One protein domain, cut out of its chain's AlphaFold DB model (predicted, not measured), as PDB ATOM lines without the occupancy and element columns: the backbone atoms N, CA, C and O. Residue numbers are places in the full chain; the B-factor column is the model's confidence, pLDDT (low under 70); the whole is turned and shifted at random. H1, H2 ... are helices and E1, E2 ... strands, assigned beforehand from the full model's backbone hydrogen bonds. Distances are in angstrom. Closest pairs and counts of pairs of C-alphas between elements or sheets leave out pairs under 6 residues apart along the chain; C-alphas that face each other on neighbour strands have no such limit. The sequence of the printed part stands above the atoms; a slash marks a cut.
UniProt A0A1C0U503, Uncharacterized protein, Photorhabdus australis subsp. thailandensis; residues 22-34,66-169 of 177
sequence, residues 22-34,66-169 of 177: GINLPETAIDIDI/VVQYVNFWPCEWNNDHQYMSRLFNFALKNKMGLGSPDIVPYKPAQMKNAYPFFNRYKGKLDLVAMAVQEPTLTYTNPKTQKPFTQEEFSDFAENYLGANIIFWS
ATOM      1  N   GLY A  22     187.596 162.020 189.676       97.19
ATOM      2  CA  GLY A  22     188.506 160.924 189.378       97.19
ATOM      3  C   GLY A  22     188.681 160.675 187.889       97.19
ATOM      4  O   GLY A  22     187.867 161.110 187.078       97.19
ATOM      5  N   ILE A  23     189.748 159.956 187.551       97.81
ATOM      6  CA  ILE A  23     189.992 159.399 186.221       97.81
ATOM      7  C   ILE A  23     189.792 157.885 186.266       97.81
ATOM      8  O   ILE A  23     190.275 157.215 187.179       97.81
ATOM      9  N   ASN A  24     189.096 157.356 185.264       97.44
ATOM     10  CA  ASN A  24     188.931 155.924 185.063       97.44
ATOM     11  C   ASN A  24     189.747 155.467 183.849       97.44
ATOM     12  O   ASN A  24     189.645 156.070 182.779       97.44
ATOM     13  N   LEU A  25     190.563 154.428 184.020       97.12
ATOM     14  CA  LEU A  25     191.349 153.835 182.943       97.12
ATOM     15  C   LEU A  25     190.536 152.758 182.195       97.12
ATOM     16  O   LEU A  25     189.630 152.164 182.788       97.12
ATOM     17  N   PRO A  26     190.838 152.506 180.904       93.50
ATOM     18  CA  PRO A  26     190.155 151.486 180.106       93.50
ATOM     19  C   PRO A  26     190.187 150.111 180.766       93.50
ATOM     20  O   PRO A  26     191.155 149.782 181.438       93.50
ATOM     21  N   GLU A  27     189.145 149.313 180.554       94.31
ATOM     22  CA  GLU A  27     189.012 147.988 181.158       94.31
ATOM     23  C   GLU A  27     190.178 147.042 180.806       94.31
ATOM     24  O   GLU A  27     190.708 147.071 179.698       94.31
ATOM     25  N   THR A  28     190.543 146.163 181.745       96.19
ATOM     26  CA  THR A  28     191.584 145.131 181.573       96.19
ATOM     27  C   THR A  28     191.191 143.980 180.640       96.19
ATOM     28  O   THR A  28     192.042 143.182 180.248       96.19
ATOM     29  N   ALA A  29     189.902 143.825 180.340       94.00
ATOM     30  CA  ALA A  29     189.408 142.774 179.467       94.00
ATOM     31  C   ALA A  29     189.596 143.198 178.007       94.00
ATOM     32  O   ALA A  29     189.059 144.215 177.573       94.00
ATOM     33  N   ILE A  30     190.359 142.408 177.253       92.31
ATOM     34  CA  ILE A  30     190.596 142.631 175.828       92.31
ATOM     35  C   ILE A  30     190.481 141.319 175.062       92.31
ATOM     36  O   ILE A  30     190.953 140.277 175.522       92.31
ATOM     37  N   ASP A  31     189.897 141.398 173.870       88.00
ATOM     38  CA  ASP A  31     189.909 140.305 172.906       88.00
ATOM     39  C   ASP A  31     191.162 140.413 172.041       88.00
ATOM     40  O   ASP A  31     191.444 141.449 171.434       88.00
ATOM     41  N   ILE A  32     191.930 139.328 171.990       85.38
ATOM     42  CA  ILE A  32     193.184 139.266 171.244       85.38
ATOM     43  C   ILE A  32     193.105 138.095 170.288       85.38
ATOM     44  O   ILE A  32     192.897 136.951 170.697       85.38
ATOM     45  N   ASP A  33     193.351 138.367 169.012       86.81
ATOM     46  CA  ASP A  33     193.562 137.315 168.029       86.81
ATOM     47  C   ASP A  33     194.979 136.743 168.164       86.81
ATOM     48  O   ASP A  33     195.891 137.063 167.402       86.81
ATOM     49  N   ILE A  34     195.165 135.892 169.176       83.81
ATOM     50  CA  ILE A  34     196.458 135.268 169.494       83.81
ATOM     51  C   ILE A  34     197.005 134.487 168.290       83.81
ATOM     52  O   ILE A  34     198.217 134.413 168.105       83.81
ATOM     53  N   VAL A  66     191.954 157.681 191.165       98.44
ATOM     54  CA  VAL A  66     192.371 156.902 189.994       98.44
ATOM     55  C   VAL A  66     191.725 155.536 190.099       98.44
ATOM     56  O   VAL A  66     191.935 154.846 191.095       98.44
ATOM     57  N   VAL A  67     190.947 155.169 189.085       98.44
ATOM     58  CA  VAL A  67     190.197 153.914 189.016       98.44
ATOM     59  C   VAL A  67     190.667 153.104 187.815       98.44
ATOM     60  O   VAL A  67     190.900 153.657 186.744       98.44
ATOM     61  N   GLN A  68     190.790 151.794 187.999       98.31
ATOM     62  CA  GLN A  68     190.967 150.831 186.916       98.31
ATOM     63  C   GLN A  68     189.735 149.940 186.823       98.31
ATOM     64  O   GLN A  68     189.376 149.271 187.796       98.31
ATOM     65  N   TYR A  69     189.104 149.911 185.654       97.88
ATOM     66  CA  TYR A  69     188.030 148.965 185.385       97.88
ATOM     67  C   TYR A  69     188.575 147.557 185.153       97.88
ATOM     68  O   TYR A  69     189.560 147.370 184.440       97.88
ATOM     69  N   VAL A  70     187.929 146.572 185.775       97.19
ATOM     70  CA  VAL A  70     188.299 145.160 185.725       97.19
ATOM     71  C   VAL A  70     187.056 144.275 185.859       97.19
ATOM     72  O   VAL A  70     186.388 144.260 186.892       97.19
ATOM     73  N   ASN A  71     186.783 143.474 184.827       92.88
ATOM     74  CA  ASN A  71     185.915 142.295 184.933       92.88
ATOM     75  C   ASN A  71     186.696 140.988 184.782       92.88
ATOM     76  O   ASN A  71     186.452 140.029 185.518       92.88
ATOM     77  N   PHE A  72     187.626 140.964 183.824       95.94
ATOM     78  CA  PHE A  72     188.420 139.802 183.432       95.94
ATOM     79  C   PHE A  72     189.837 140.231 183.040       95.94
ATOM     80  O   PHE A  72     190.103 141.414 182.809       95.94
ATOM     81  N   TRP A  73     190.724 139.249 182.927       96.56
ATOM     82  CA  TRP A  73     192.053 139.395 182.346       96.56
ATOM     83  C   TRP A  73     192.192 138.428 181.167       96.56
ATOM     84  O   TRP A  73     191.651 137.320 181.232       96.56
ATOM     85  N   PRO A  74     192.919 138.793 180.098       94.12
ATOM     86  CA  PRO A  74     193.254 137.834 179.057       94.12
ATOM     87  C   PRO A  74     194.083 136.686 179.655       94.12
ATOM     88  O   PRO A  74     194.878 136.888 180.573       94.12
ATOM     89  N   CYS A  75     193.885 135.479 179.123       92.50
ATOM     90  CA  CYS A  75     194.482 134.225 179.598       92.50
ATOM     91  C   CYS A  75     194.105 133.766 181.018       92.50
ATOM     92  O   CYS A  75     194.630 132.745 181.447       92.50
ATOM     93  N   GLU A  76     193.227 134.457 181.746       93.94
ATOM     94  CA  GLU A  76     192.857 134.063 183.109       93.94
ATOM     95  C   GLU A  76     191.369 133.740 183.217       93.94
ATOM     96  O   GLU A  76     190.502 134.467 182.727       93.94
ATOM     97  N   TRP A  77     191.074 132.665 183.945       95.69
ATOM     98  CA  TRP A  77     189.727 132.369 184.404       95.69
ATOM     99  C   TRP A  77     189.748 131.949 185.867       95.69
ATOM    100  O   TRP A  77     190.533 131.095 186.271       95.69
ATOM    101  N   ASN A  78     188.849 132.520 186.672       95.25
ATOM    102  CA  ASN A  78     188.734 132.184 188.093       95.25
ATOM    103  C   ASN A  78     190.070 132.327 188.853       95.25
ATOM    104  O   ASN A  78     190.381 131.544 189.751       95.25
ATOM    105  N   ASN A  79     190.847 133.359 188.498       96.69
ATOM    106  CA  ASN A  79     192.107 133.714 189.154       96.69
ATOM    107  C   ASN A  79     193.170 132.588 189.122       96.69
ATOM    108  O   ASN A  79     193.969 132.468 190.052       96.69
ATOM    109  N   ASP A  80     193.186 131.755 188.079       96.81
ATOM    110  CA  ASP A  80     194.166 130.673 187.910       96.81
ATOM    111  C   ASP A  80     195.615 131.176 187.737       96.81
ATOM    112  O   ASP A  80     196.542 130.538 188.235       96.81
ATOM    113  N   HIS A  81     195.809 132.366 187.158       96.38
ATOM    114  CA  HIS A  81     197.108 133.051 187.030       96.38
ATOM    115  C   HIS A  81     197.347 134.117 188.115       96.38
ATOM    116  O   HIS A  81     198.378 134.796 188.148       96.38
ATOM    117  N   GLN A  82     196.409 134.233 189.055       98.00
ATOM    118  CA  GLN A  82     196.426 135.163 190.179       98.00
ATOM    119  C   GLN A  82     196.382 136.658 189.813       98.00
ATOM    120  O   GLN A  82     196.583 137.488 190.708       98.00
ATOM    121  N   TYR A  83     196.105 137.040 188.564       98.25
ATOM    122  CA  TYR A  83     196.077 138.438 188.126       98.25
ATOM    123  C   TYR A  83     195.040 139.250 188.900       98.25
ATOM    124  O   TYR A  83     195.381 140.302 189.449       98.25
ATOM    125  N   MET A  84     193.816 138.738 189.057       97.88
ATOM    126  CA  MET A  84     192.778 139.400 189.851       97.88
ATOM    127  C   MET A  84     193.240 139.654 191.297       97.88
ATOM    128  O   MET A  84     193.232 140.782 191.791       97.88
ATOM    129  N   SER A  85     193.728 138.618 191.983       98.19
ATOM    130  CA  SER A  85     194.166 138.720 193.379       98.19
ATOM    131  C   SER A  85     195.354 139.668 193.561       98.19
ATOM    132  O   SER A  85     195.416 140.407 194.548       98.19
ATOM    133  N   ARG A  86     196.287 139.682 192.603       98.50
ATOM    134  CA  ARG A  86     197.452 140.569 192.603       98.50
ATOM    135  C   ARG A  86     197.042 142.013 192.339       98.50
ATOM    136  O   ARG A  86     197.529 142.884 193.055       98.50
ATOM    137  N   LEU A  87     196.122 142.263 191.402       98.62
ATOM    138  CA  LEU A  87     195.571 143.596 191.142       98.62
ATOM    139  C   LEU A  87     194.910 144.175 192.397       98.62
ATOM    140  O   LEU A  87     195.258 145.277 192.806       98.62
ATOM    141  N   PHE A  88     194.000 143.438 193.041       98.62
ATOM    142  CA  PHE A  88     193.284 143.939 194.223       98.62
ATOM    143  C   PHE A  88     194.229 144.243 195.393       98.62
ATOM    144  O   PHE A  88     194.132 145.297 196.023       98.62
ATOM    145  N   ASN A  89     195.204 143.363 195.643       98.56
ATOM    146  CA  ASN A  89     196.256 143.615 196.630       98.56
ATOM    147  C   ASN A  89     197.093 144.853 196.281       98.56
ATOM    148  O   ASN A  89     197.466 145.632 197.160       98.56
ATOM    149  N   PHE A  90     197.419 145.023 195.001       98.50
ATOM    150  CA  PHE A  90     198.193 146.155 194.515       98.50
ATOM    151  C   PHE A  90     197.416 147.471 194.645       98.50
ATOM    152  O   PHE A  90     197.981 148.455 195.126       98.50
ATOM    153  N   ALA A  91     196.126 147.478 194.301       98.38
ATOM    154  CA  ALA A  91     195.230 148.622 194.446       98.38
ATOM    155  C   ALA A  91     195.123 149.079 195.904       98.38
ATOM    156  O   ALA A  91     195.376 150.248 196.200       98.38
ATOM    157  N   LEU A  92     194.879 148.135 196.821       98.12
ATOM    158  CA  LEU A  92     194.828 148.394 198.261       98.12
ATOM    159  C   LEU A  92     196.122 149.047 198.773       98.12
ATOM    160  O   LEU A  92     196.083 150.077 199.442       98.12
ATOM    161  N   LYS A  93     197.287 148.480 198.433       98.00
ATOM    162  CA  LYS A  93     198.592 148.973 198.915       98.00
ATOM    163  C   LYS A  93     198.959 150.360 198.386       98.00
ATOM    164  O   LYS A  93     199.702 151.079 199.047       98.00
ATOM    165  N   ASN A  94     198.477 150.723 197.201       97.06
ATOM    166  CA  ASN A  94     198.856 151.965 196.526       97.06
ATOM    167  C   ASN A  94     197.734 153.018 196.524       97.06
ATOM    168  O   ASN A  94     197.876 154.028 195.835       97.06
ATOM    169  N   LYS A  95     196.656 152.810 197.299       95.62
ATOM    170  CA  LYS A  95     195.499 153.721 197.398       95.62
ATOM    171  C   LYS A  95     194.895 154.041 196.030       95.62
ATOM    172  O   LYS A  95     194.798 155.194 195.626       95.62
ATOM    173  N   MET A  96     194.585 152.992 195.278       96.81
ATOM    174  CA  MET A  96     193.926 153.110 193.981       96.81
ATOM    175  C   MET A  96     192.518 152.543 194.079       96.81
ATOM    176  O   MET A  96     192.269 151.592 194.826       96.81
ATOM    177  N   GLY A  97     191.611 153.133 193.312       98.25
ATOM    178  CA  GLY A  97     190.274 152.612 193.140       98.25
ATOM    179  C   GLY A  97     190.223 151.514 192.086       98.25
ATOM    180  O   GLY A  97     191.069 151.440 191.191       98.25
ATOM    181  N   LEU A  98     189.205 150.671 192.184       98.56
ATOM    182  CA  LEU A  98     188.876 149.667 191.178       98.56
ATOM    183  C   LEU A  98     187.413 149.804 190.785       98.56
ATOM    184  O   LEU A  98     186.603 150.357 191.524       98.56
ATOM    185  N   GLY A  99     187.069 149.305 189.613       97.75
ATOM    186  CA  GLY A  99     185.718 149.417 189.103       97.75
ATOM    187  C   GLY A  99     185.363 148.320 188.132       97.75
ATOM    188  O   GLY A  99     186.195 147.487 187.784       97.75
ATOM    189  N   SER A 100     184.120 148.334 187.686       94.69
ATOM    190  CA  SER A 100     183.630 147.446 186.643       94.69
ATOM    191  C   SER A 100     182.663 148.224 185.754       94.69
ATOM    192  O   SER A 100     181.858 149.004 186.274       94.69
ATOM    193  N   PRO A 101     182.717 148.030 184.428       92.00
ATOM    194  CA  PRO A 101     181.784 148.672 183.518       92.00
ATOM    195  C   PRO A 101     180.370 148.076 183.589       92.00
ATOM    196  O   PRO A 101     179.448 148.688 183.065       92.00
ATOM    197  N   ASP A 102     180.166 146.928 184.244       91.69
ATOM    198  CA  ASP A 102     178.872 146.243 184.255       91.69
ATOM    199  C   ASP A 102     178.501 145.748 185.653       91.69
ATOM    200  O   ASP A 102     179.079 144.787 186.169       91.69
ATOM    201  N   ILE A 103     177.466 146.337 186.242       96.50
ATOM    202  CA  ILE A 103     176.754 145.779 187.392       96.50
ATOM    203  C   ILE A 103     175.593 144.953 186.850       96.50
ATOM    204  O   ILE A 103     174.527 145.490 186.599       96.50
ATOM    205  N   VAL A 104     175.761 143.640 186.700       97.00
ATOM    206  CA  VAL A 104     174.639 142.717 186.472       97.00
ATOM    207  C   VAL A 104     174.532 141.807 187.696       97.00
ATOM    208  O   VAL A 104     175.396 140.938 187.866       97.00
ATOM    209  N   PRO A 105     173.505 141.969 188.555       97.69
ATOM    210  CA  PRO A 105     173.415 141.222 189.800       97.69
ATOM    211  C   PRO A 105     173.553 139.714 189.598       97.69
ATOM    212  O   PRO A 105     172.854 139.097 188.794       97.69
ATOM    213  N   TYR A 106     174.495 139.124 190.337       96.25
ATOM    214  CA  TYR A 106     174.781 137.685 190.350       96.25
ATOM    215  C   TYR A 106     175.105 137.050 188.988       96.25
ATOM    216  O   TYR A 106     174.986 135.829 188.837       96.25
ATOM    217  N   LYS A 107     175.556 137.828 187.994       95.94
ATOM    218  CA  LYS A 107     175.896 137.274 186.679       95.94
ATOM    219  C   LYS A 107     176.980 136.186 186.798       95.94
ATOM    220  O   LYS A 107     178.049 136.456 187.356       95.94
ATOM    221  N   PRO A 108     176.755 134.963 186.271       95.62
ATOM    222  CA  PRO A 108     177.610 133.814 186.578       95.62
ATOM    223  C   PRO A 108     179.096 133.993 186.250       95.62
ATOM    224  O   PRO A 108     179.947 133.536 187.010       95.62
ATOM    225  N   ALA A 109     179.423 134.654 185.136       95.00
ATOM    226  CA  ALA A 109     180.811 134.849 184.721       95.00
ATOM    227  C   ALA A 109     181.564 135.790 185.677       95.00
ATOM    228  O   ALA A 109     182.666 135.469 186.119       95.00
ATOM    229  N   GLN A 110     180.947 136.906 186.062       96.25
ATOM    230  CA  GLN A 110     181.513 137.885 186.988       96.25
ATOM    231  C   GLN A 110     181.597 137.329 188.416       96.25
ATOM    232  O   GLN A 110     182.588 137.558 189.107       96.25
ATOM    233  N   MET A 111     180.616 136.518 188.832       97.12
ATOM    234  CA  MET A 111     180.637 135.802 190.115       97.12
ATOM    235  C   MET A 111     181.748 134.750 190.212       97.12
ATOM    236  O   MET A 111     182.140 134.393 191.319       97.12
ATOM    237  N   LYS A 112     182.280 134.275 189.081       96.50
ATOM    238  CA  LYS A 112     183.482 133.426 189.028       96.50
ATOM    239  C   LYS A 112     184.782 134.227 188.886       96.50
ATOM    240  O   LYS A 112     185.847 133.629 188.926       96.50
ATOM    241  N   ASN A 113     184.713 135.546 188.700       96.00
ATOM    242  CA  ASN A 113     185.874 136.401 188.437       96.00
ATOM    243  C   ASN A 113     185.880 137.620 189.366       96.00
ATOM    244  O   ASN A 113     186.127 137.448 190.553       96.00
ATOM    245  N   ALA A 114     185.643 138.841 188.873       97.19
ATOM    246  CA  ALA A 114     185.893 140.061 189.645       97.19
ATOM    247  C   ALA A 114     184.987 140.255 190.883       97.19
ATOM    248  O   ALA A 114     185.451 140.757 191.908       97.19
ATOM    249  N   TYR A 115     183.709 139.855 190.843       98.31
ATOM    250  CA  TYR A 115     182.737 140.215 191.891       98.31
ATOM    251  C   TYR A 115     183.083 139.692 193.301       98.31
ATOM    252  O   TYR A 115     183.005 140.471 194.253       98.31
ATOM    253  N   PRO A 116     183.510 138.428 193.499       98.25
ATOM    254  CA  PRO A 116     183.973 137.965 194.809       98.25
ATOM    255  C   PRO A 116     185.167 138.745 195.367       98.25
ATOM    256  O   PRO A 116     185.307 138.849 196.587       98.25
ATOM    257  N   PHE A 117     186.032 139.292 194.506       98.50
ATOM    258  CA  PHE A 117     187.147 140.125 194.954       98.50
ATOM    259  C   PHE A 117     186.647 141.482 195.438       98.50
ATOM    260  O   PHE A 117     187.021 141.887 196.536       98.50
ATOM    261  N   PHE A 118     185.728 142.125 194.715       98.50
ATOM    262  CA  PHE A 118     185.059 143.336 195.201       98.50
ATOM    263  C   PHE A 118     184.406 143.118 196.573       98.50
ATOM    264  O   PHE A 118     184.722 143.842 197.513       98.50
ATOM    265  N   ASN A 119     183.636 142.038 196.749       98.50
ATOM    266  CA  ASN A 119     183.029 141.712 198.045       98.50
ATOM    267  C   ASN A 119     184.081 141.489 199.159       98.50
ATOM    268  O   ASN A 119     183.973 142.037 200.256       98.50
ATOM    269  N   ARG A 120     185.164 140.746 198.885       98.25
ATOM    270  CA  ARG A 120     186.252 140.495 199.858       98.25
ATOM    271  C   ARG A 120     186.995 141.772 200.284       98.25
ATOM    272  O   ARG A 120     187.499 141.858 201.415       98.25
ATOM    273  N   TYR A 121     187.109 142.733 199.370       98.00
ATOM    274  CA  TYR A 121     187.791 144.013 199.573       98.00
ATOM    275  C   TYR A 121     186.832 145.173 199.878       98.00
ATOM    276  O   TYR A 121     187.279 146.319 199.978       98.00
ATOM    277  N   LYS A 122     185.542 144.887 200.087       96.94
ATOM    278  CA  LYS A 122     184.527 145.881 200.432       96.94
ATOM    279  C   LYS A 122     184.964 146.715 201.637       96.94
ATOM    280  O   LYS A 122     185.392 146.171 202.656       96.94
ATOM    281  N   GLY A 123     184.890 148.038 201.489       96.38
ATOM    282  CA  GLY A 123     185.308 149.009 202.505       96.38
ATOM    283  C   GLY A 123     186.823 149.133 202.722       96.38
ATOM    284  O   GLY A 123     187.233 149.807 203.660       96.38
ATOM    285  N   LYS A 124     187.662 148.479 201.901       97.44
ATOM    286  CA  LYS A 124     189.134 148.538 202.016       97.44
ATOM    287  C   LYS A 124     189.802 149.316 200.881       97.44
ATOM    288  O   LYS A 124     190.898 149.828 201.074       97.44
ATOM    289  N   LEU A 125     189.193 149.345 199.695       97.12
ATOM    290  CA  LEU A 125     189.710 150.087 198.543       97.12
ATOM    291  C   LEU A 125     189.433 151.587 198.695       97.12
ATOM    292  O   LEU A 125     188.476 151.971 199.359       97.12
ATOM    293  N   ASP A 126     190.263 152.413 198.054       94.62
ATOM    294  CA  ASP A 126     190.160 153.879 198.127       94.62
ATOM    295  C   ASP A 126     188.870 154.395 197.467       94.62
ATOM    296  O   ASP A 126     188.235 155.327 197.950       94.62
ATOM    297  N   LEU A 127     188.470 153.742 196.372       98.12
ATOM    298  CA  LEU A 127     187.213 153.985 195.678       98.12
ATOM    299  C   LEU A 127     186.782 152.727 194.916       98.12
ATOM    300  O   LEU A 127     187.596 152.080 194.256       98.12
ATOM    301  N   VAL A 128     185.493 152.413 194.955       98.50
ATOM    302  CA  VAL A 128     184.857 151.452 194.058       98.50
ATOM    303  C   VAL A 128     183.851 152.199 193.193       98.50
ATOM    304  O   VAL A 128     182.843 152.693 193.696       98.50
ATOM    305  N   ALA A 129     184.128 152.312 191.898       98.00
ATOM    306  CA  ALA A 129     183.252 153.007 190.957       98.00
ATOM    307  C   ALA A 129     182.802 152.040 189.866       98.00
ATOM    308  O   ALA A 129     183.634 151.421 189.207       98.00
ATOM    309  N   MET A 130     181.499 151.872 189.692       97.44
ATOM    310  CA  MET A 130     180.944 150.864 188.793       97.44
ATOM    311  C   MET A 130     179.880 151.459 187.887       97.44
ATOM    312  O   MET A 130     179.366 152.535 188.178       97.44
ATOM    313  N   ALA A 131     179.548 150.779 186.794       96.62
ATOM    314  CA  ALA A 131     178.566 151.274 185.840       96.62
ATOM    315  C   ALA A 131     177.434 150.282 185.551       96.62
ATOM    316  O   ALA A 131     177.593 149.067 185.635       96.62
ATOM    317  N   VAL A 132     176.283 150.838 185.184       96.56
ATOM    318  CA  VAL A 132     175.152 150.143 184.566       96.56
ATOM    319  C   VAL A 132     175.012 150.713 183.160       96.56
ATOM    320  O   VAL A 132     174.495 151.813 182.973       96.56
ATOM    321  N   GLN A 133     175.525 149.978 182.175       93.56
ATOM    322  CA  GLN A 133     175.500 150.373 180.762       93.56
ATOM    323  C   GLN A 133     174.184 149.988 180.069       93.56
ATOM    324  O   GLN A 133     173.409 149.178 180.579       93.56
ATOM    325  N   GLU A 134     173.954 150.496 178.859       92.88
ATOM    326  CA  GLU A 134     172.791 150.152 178.032       92.88
ATOM    327  C   GLU A 134     172.608 148.626 177.894       92.88
ATOM    328  O   GLU A 134     171.501 148.142 178.142       92.88
ATOM    329  N   PRO A 135     173.655 147.815 177.604       93.06
ATOM    330  CA  PRO A 135     173.495 146.363 177.531       93.06
ATOM    331  C   PRO A 135     173.155 145.735 178.885       93.06
ATOM    332  O   PRO A 135     172.441 144.735 178.930       93.06
ATOM    333  N   THR A 136     173.621 146.319 179.994       92.50
ATOM    334  CA  THR A 136     173.318 145.853 181.356       92.50
ATOM    335  C   THR A 136     171.812 145.927 181.647       92.50
ATOM    336  O   THR A 136     171.260 145.020 182.268       92.50
ATOM    337  N   LEU A 137     171.115 146.938 181.119       93.69
ATOM    338  CA  LEU A 137     169.666 147.104 181.286       93.69
ATOM    339  C   LEU A 137     168.832 146.044 180.543       93.69
ATOM    340  O   LEU A 137     167.643 145.897 180.819       93.69
ATOM    341  N   THR A 138     169.434 145.295 179.614       94.50
ATOM    342  CA  THR A 138     168.744 144.222 178.872       94.50
ATOM    343  C   THR A 138     168.677 142.899 179.637       94.50
ATOM    344  O   THR A 138     167.924 142.004 179.249       94.50
ATOM    345  N   TYR A 139     169.442 142.755 180.725       95.19
ATOM    346  CA  TYR A 139     169.446 141.536 181.529       95.19
ATOM    347  C   TYR A 139     168.197 141.444 182.404       95.19
ATOM    348  O   TYR A 139     167.708 142.431 182.956       95.19
ATOM    349  N   THR A 140     167.712 140.217 182.577       95.88
ATOM    350  CA  THR A 140     166.600 139.906 183.469       95.88
ATOM    351  C   THR A 140     167.095 139.245 184.747       95.88
ATOM    352  O   THR A 140     168.072 138.490 184.757       95.88
ATOM    353  N   ASN A 141     166.394 139.511 185.844       95.62
ATOM    354  CA  ASN A 141     166.598 138.806 187.092       95.62
ATOM    355  C   ASN A 141     166.138 137.346 186.915       95.62
ATOM    356  O   ASN A 141     164.954 137.105 186.664       95.62
ATOM    357  N   PRO A 142     167.020 136.346 187.096       92.19
ATOM    358  CA  PRO A 142     166.669 134.941 186.890       92.19
ATOM    359  C   PRO A 142     165.616 134.420 187.881       92.19
ATOM    360  O   PRO A 142     164.983 133.400 187.620       92.19
ATOM    361  N   LYS A 143     165.401 135.099 189.016       93.00
ATOM    362  CA  LYS A 143     164.374 134.734 190.002       93.00
ATOM    363  C   LYS A 143     162.993 135.258 189.620       93.00
ATOM    364  O   LYS A 143     162.013 134.541 189.773       93.00
ATOM    365  N   THR A 144     162.908 136.501 189.147       95.56
ATOM    366  CA  THR A 144     161.623 137.163 188.848       95.56
ATOM    367  C   THR A 144     161.248 137.096 187.370       95.56
ATOM    368  O   THR A 144     160.096 137.351 187.030       95.56
ATOM    369  N   GLN A 145     162.209 136.760 186.501       95.88
ATOM    370  CA  GLN A 145     162.101 136.754 185.037       95.88
ATOM    371  C   GLN A 145     161.756 138.128 184.433       95.88
ATOM    372  O   GLN A 145     161.308 138.221 183.293       95.88
ATOM    373  N   LYS A 146     161.982 139.211 185.186       96.25
ATOM    374  CA  LYS A 146     161.757 140.599 184.759       96.25
ATOM    375  C   LYS A 146     163.087 141.347 184.634       96.25
ATOM    376  O   LYS A 146     164.067 140.903 185.235       96.25
ATOM    377  N   PRO A 147     163.150 142.462 183.883       96.00
ATOM    378  CA  PRO A 147     164.302 143.358 183.927       96.00
ATOM    379  C   PRO A 147     164.622 143.765 185.366       96.00
ATOM    380  O   PRO A 147     163.706 143.917 186.178       96.00
ATOM    381  N   PHE A 148     165.907 143.935 185.665       96.75
ATOM    382  CA  PHE A 148     166.339 144.389 186.983       96.75
ATOM    383  C   PHE A 148     165.798 145.791 187.303       96.75
ATOM    384  O   PHE A 148     165.755 146.671 186.437       96.75
ATOM    385  N   THR A 149     165.397 146.002 188.554       95.94
ATOM    386  CA  THR A 149     164.967 147.310 189.061       95.94
ATOM    387  C   THR A 149     166.161 148.163 189.497       95.94
ATOM    388  O   THR A 149     167.267 147.660 189.698       95.94
ATOM    389  N   GLN A 150     165.929 149.466 189.699       96.31
ATOM    390  CA  GLN A 150     166.923 150.360 190.304       96.31
ATOM    391  C   GLN A 150     167.429 149.819 191.643       96.31
ATOM    392  O   GLN A 150     168.631 149.786 191.877       96.31
ATOM    393  N   GLU A 151     166.505 149.385 192.504       97.19
ATOM    394  CA  GLU A 151     166.814 148.871 193.836       97.19
ATOM    395  C   GLU A 151     167.677 147.610 193.759       97.19
ATOM    396  O   GLU A 151     168.656 147.508 194.483       97.19
ATOM    397  N   GLU A 152     167.388 146.689 192.837       97.62
ATOM    398  CA  GLU A 152     168.186 145.470 192.673       97.62
ATOM    399  C   GLU A 152     169.615 145.763 192.187       97.62
ATOM    400  O   GLU A 152     170.565 145.118 192.638       97.62
ATOM    401  N   PHE A 153     169.788 146.736 191.283       97.75
ATOM    402  CA  PHE A 153     171.120 147.184 190.870       97.75
ATOM    403  C   PHE A 153     171.861 147.880 192.016       97.75
ATOM    404  O   PHE A 153     173.016 147.536 192.279       97.75
ATOM    405  N   SER A 154     171.214 148.834 192.692       97.38
ATOM    406  CA  SER A 154     171.806 149.593 193.799       97.38
ATOM    407  C   SER A 154     172.170 148.696 194.979       97.38
ATOM    408  O   SER A 154     173.301 148.761 195.450       97.38
ATOM    409  N   ASP A 155     171.272 147.805 195.410       98.25
ATOM    410  CA  ASP A 155     171.520 146.867 196.509       98.25
ATOM    411  C   ASP A 155     172.729 145.980 196.207       98.25
ATOM    412  O   ASP A 155     173.661 145.886 197.006       98.25
ATOM    413  N   PHE A 156     172.782 145.378 195.017       98.38
ATOM    414  CA  PHE A 156     173.919 144.539 194.657       98.38
ATOM    415  C   PHE A 156     175.225 145.345 194.571       98.38
ATOM    416  O   PHE A 156     176.267 144.895 195.059       98.38
ATOM    417  N   ALA A 157     175.186 146.542 193.985       98.06
ATOM    418  CA  ALA A 157     176.354 147.405 193.869       98.06
ATOM    419  C   ALA A 157     176.889 147.837 195.244       98.06
ATOM    420  O   ALA A 157     178.074 147.666 195.528       98.06
ATOM    421  N   GLU A 158     176.033 148.350 196.119       97.69
ATOM    422  CA  GLU A 158     176.429 148.893 197.418       97.69
ATOM    423  C   GLU A 158     176.726 147.771 198.420       97.69
ATOM    424  O   GLU A 158     177.815 147.709 199.005       97.69
ATOM    425  N   ASN A 159     175.798 146.825 198.578       98.06
ATOM    426  CA  ASN A 159     175.857 145.842 199.655       98.06
ATOM    427  C   ASN A 159     176.721 144.631 199.319       98.06
ATOM    428  O   ASN A 159     177.362 144.092 200.225       98.06
ATOM    429  N   TYR A 160     176.797 144.206 198.055       98.31
ATOM    430  CA  TYR A 160     177.657 143.086 197.667       98.31
ATOM    431  C   TYR A 160     179.009 143.554 197.119       98.31
ATOM    432  O   TYR A 160     180.050 143.097 197.596       98.31
ATOM    433  N   LEU A 161     179.020 144.472 196.147       98.25
ATOM    434  CA  LEU A 161     180.258 144.907 195.485       98.25
ATOM    435  C   LEU A 161     181.011 146.001 196.257       98.25
ATOM    436  O   LEU A 161     182.221 146.144 196.080       98.25
ATOM    437  N   GLY A 162     180.337 146.741 197.138       97.81
ATOM    438  CA  GLY A 162     180.954 147.836 197.882       97.81
ATOM    439  C   GLY A 162     181.150 149.108 197.069       97.81
ATOM    440  O   GLY A 162     182.087 149.849 197.357       97.81
ATOM    441  N   ALA A 163     180.328 149.332 196.043       98.12
ATOM    442  CA  ALA A 163     180.390 150.511 195.193       98.12
ATOM    443  C   ALA A 163     180.143 151.796 195.997       98.12
ATOM    444  O   ALA A 163     179.208 151.890 196.785       98.12
ATOM    445  N   ASN A 164     180.982 152.801 195.763       97.75
ATOM    446  CA  ASN A 164     180.811 154.162 196.266       97.75
ATOM    447  C   ASN A 164     180.133 155.067 195.231       97.75
ATOM    448  O   ASN A 164     179.490 156.047 195.592       97.75
ATOM    449  N   ILE A 165     180.332 154.768 193.944       97.56
ATOM    450  CA  ILE A 165     179.773 155.513 192.814       97.56
ATOM    451  C   ILE A 165     179.172 154.511 191.832       97.56
ATOM    452  O   ILE A 165     179.842 153.552 191.439       97.56
ATOM    453  N   ILE A 166     177.936 154.774 191.405       97.44
ATOM    454  CA  ILE A 166     177.276 154.067 190.307       97.44
ATOM    455  C   ILE A 166     177.086 155.046 189.147       97.44
ATOM    456  O   ILE A 166     176.405 156.062 189.280       97.44
ATOM    457  N   PHE A 167     177.685 154.737 188.000       96.38
ATOM    458  CA  PHE A 167     177.457 155.431 186.740       96.38
ATOM    459  C   PHE A 167     176.298 154.772 185.997       96.38
ATOM    460  O   PHE A 167     176.412 153.651 185.507       96.38
ATOM    461  N   TRP A 168     175.180 155.476 185.899       96.19
ATOM    462  CA  TRP A 168     174.009 155.005 185.172       96.19
ATOM    463  C   TRP A 168     174.067 155.438 183.706       96.19
ATOM    464  O   TRP A 168     174.373 156.594 183.409       96.19
ATOM    465  N   SER A 169     173.717 154.533 182.792       94.38
ATOM    466  CA  SER A 169     173.452 154.865 181.388       94.38
ATOM    467  C   SER A 169     172.390 155.964 181.282       94.38
ATOM    468  O   SER A 169     171.434 156.003 182.058       94.38
TER     469      SER A 169
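This is residues 22 to 34 and 66 to 169 of the 177 residues of an uncharacterized protein of Photorhabdus australis subsp. thailandensis (UniProt A0A1C0U503). A curled, strongly twisted sheet of five short parallel strands has helices over one face: H1 near one part of it, H4 near the E4 and E5 part, and H3 between these two helices. H2 is a small turn beyond the sheet, residues 26 to 34 run away from E1 as an arm, and the long loop of residues 133 to 149 extends past the E5 part. The printed part has 117 residues, with four named helices and five named strands along the chain as E1 E2 H1 E3 H2 H3 E4 H4 E5; the sheet's order is E1 E2 E3 E4 E5. The class is mixed, helices and strands, with 56 residues, under half, in named elements. The whole is compact, with a radius of gyration of the C-alphas of 13.8 A and spans of 38 by 34 by 23 A.

The strands are E1, residues 22 to 25, E2, 66 to 69, E3, 97 to 100, E4, 128 to 132 and 13.6 A long, and E5, 165 to 168. C-alpha 22 is at (188.506, 160.924, 189.378) and C-alpha 168 at (174.009, 155.005, 185.172). The helices are H1, residues 83 to 94, 16.2 A, H2, 108 to 111, H3, 114 to 120, 10.2 A, and H4, 150 to 161, 15.3 A, which begins at C-alpha 150, (166.923, 150.360, 190.304).

E1 and E5 are the edge strands. N 25 and O 67 of E1 and E2 are 2.9 A apart, N 97 and O 66 of E2 and E3 2.8 A, N 131 and O 100 of E3 and E4 3.0 A, and N 167 and O 130 of E4 and E5 2.8 A, within hydrogen-bond range. E2, H1, E3, then E3, H2 H3, E4, then E4, H4, E5 are strand-helix-strand units, parallel neighbour strands joined through helices, each with a right-handed crossover. H1 and H4 are on one face of the sheet, two layers. H4's height over the sheet is 10.1 A; it lies over E5 and only just over E4, with 3 C-alphas falling on E4. H3 only grazes the sheet, with residues 114 to 118. H3 touches H1, through H1's residues 84 to 88 alone, at a steep tilt of 49 degrees, the same way; the closest C-alphas, of Met 84 and Ala 114, are 6.9 A apart. H3 touches H4, through H4's residues 160 to 161 alone, at a steep tilt of 65 degrees, the same way; the closest C-alphas, of Asn 119 and Leu 161, are 4.9 A apart. H1 and H4 are apart. H2 is not on the sheet, and H2 and H3 meet only through their link. In H1, H3 and H4 every O i to N i+4 pair is within hydrogen-bond range; H2 is too short for one, and its one O i to N i+3 pair is not within range.

The C-alphas farthest apart, of Asn 94 and Gln 145, are 41.4 A apart. Residues 35 to 65 are not printed, and C-alphas 34 and 66 are 30.1 A apart across this cut. The links E2 to H1 and E4 to H4 are long. The mean pLDDT of the printed part is 96.2, and no printed residue is under 70.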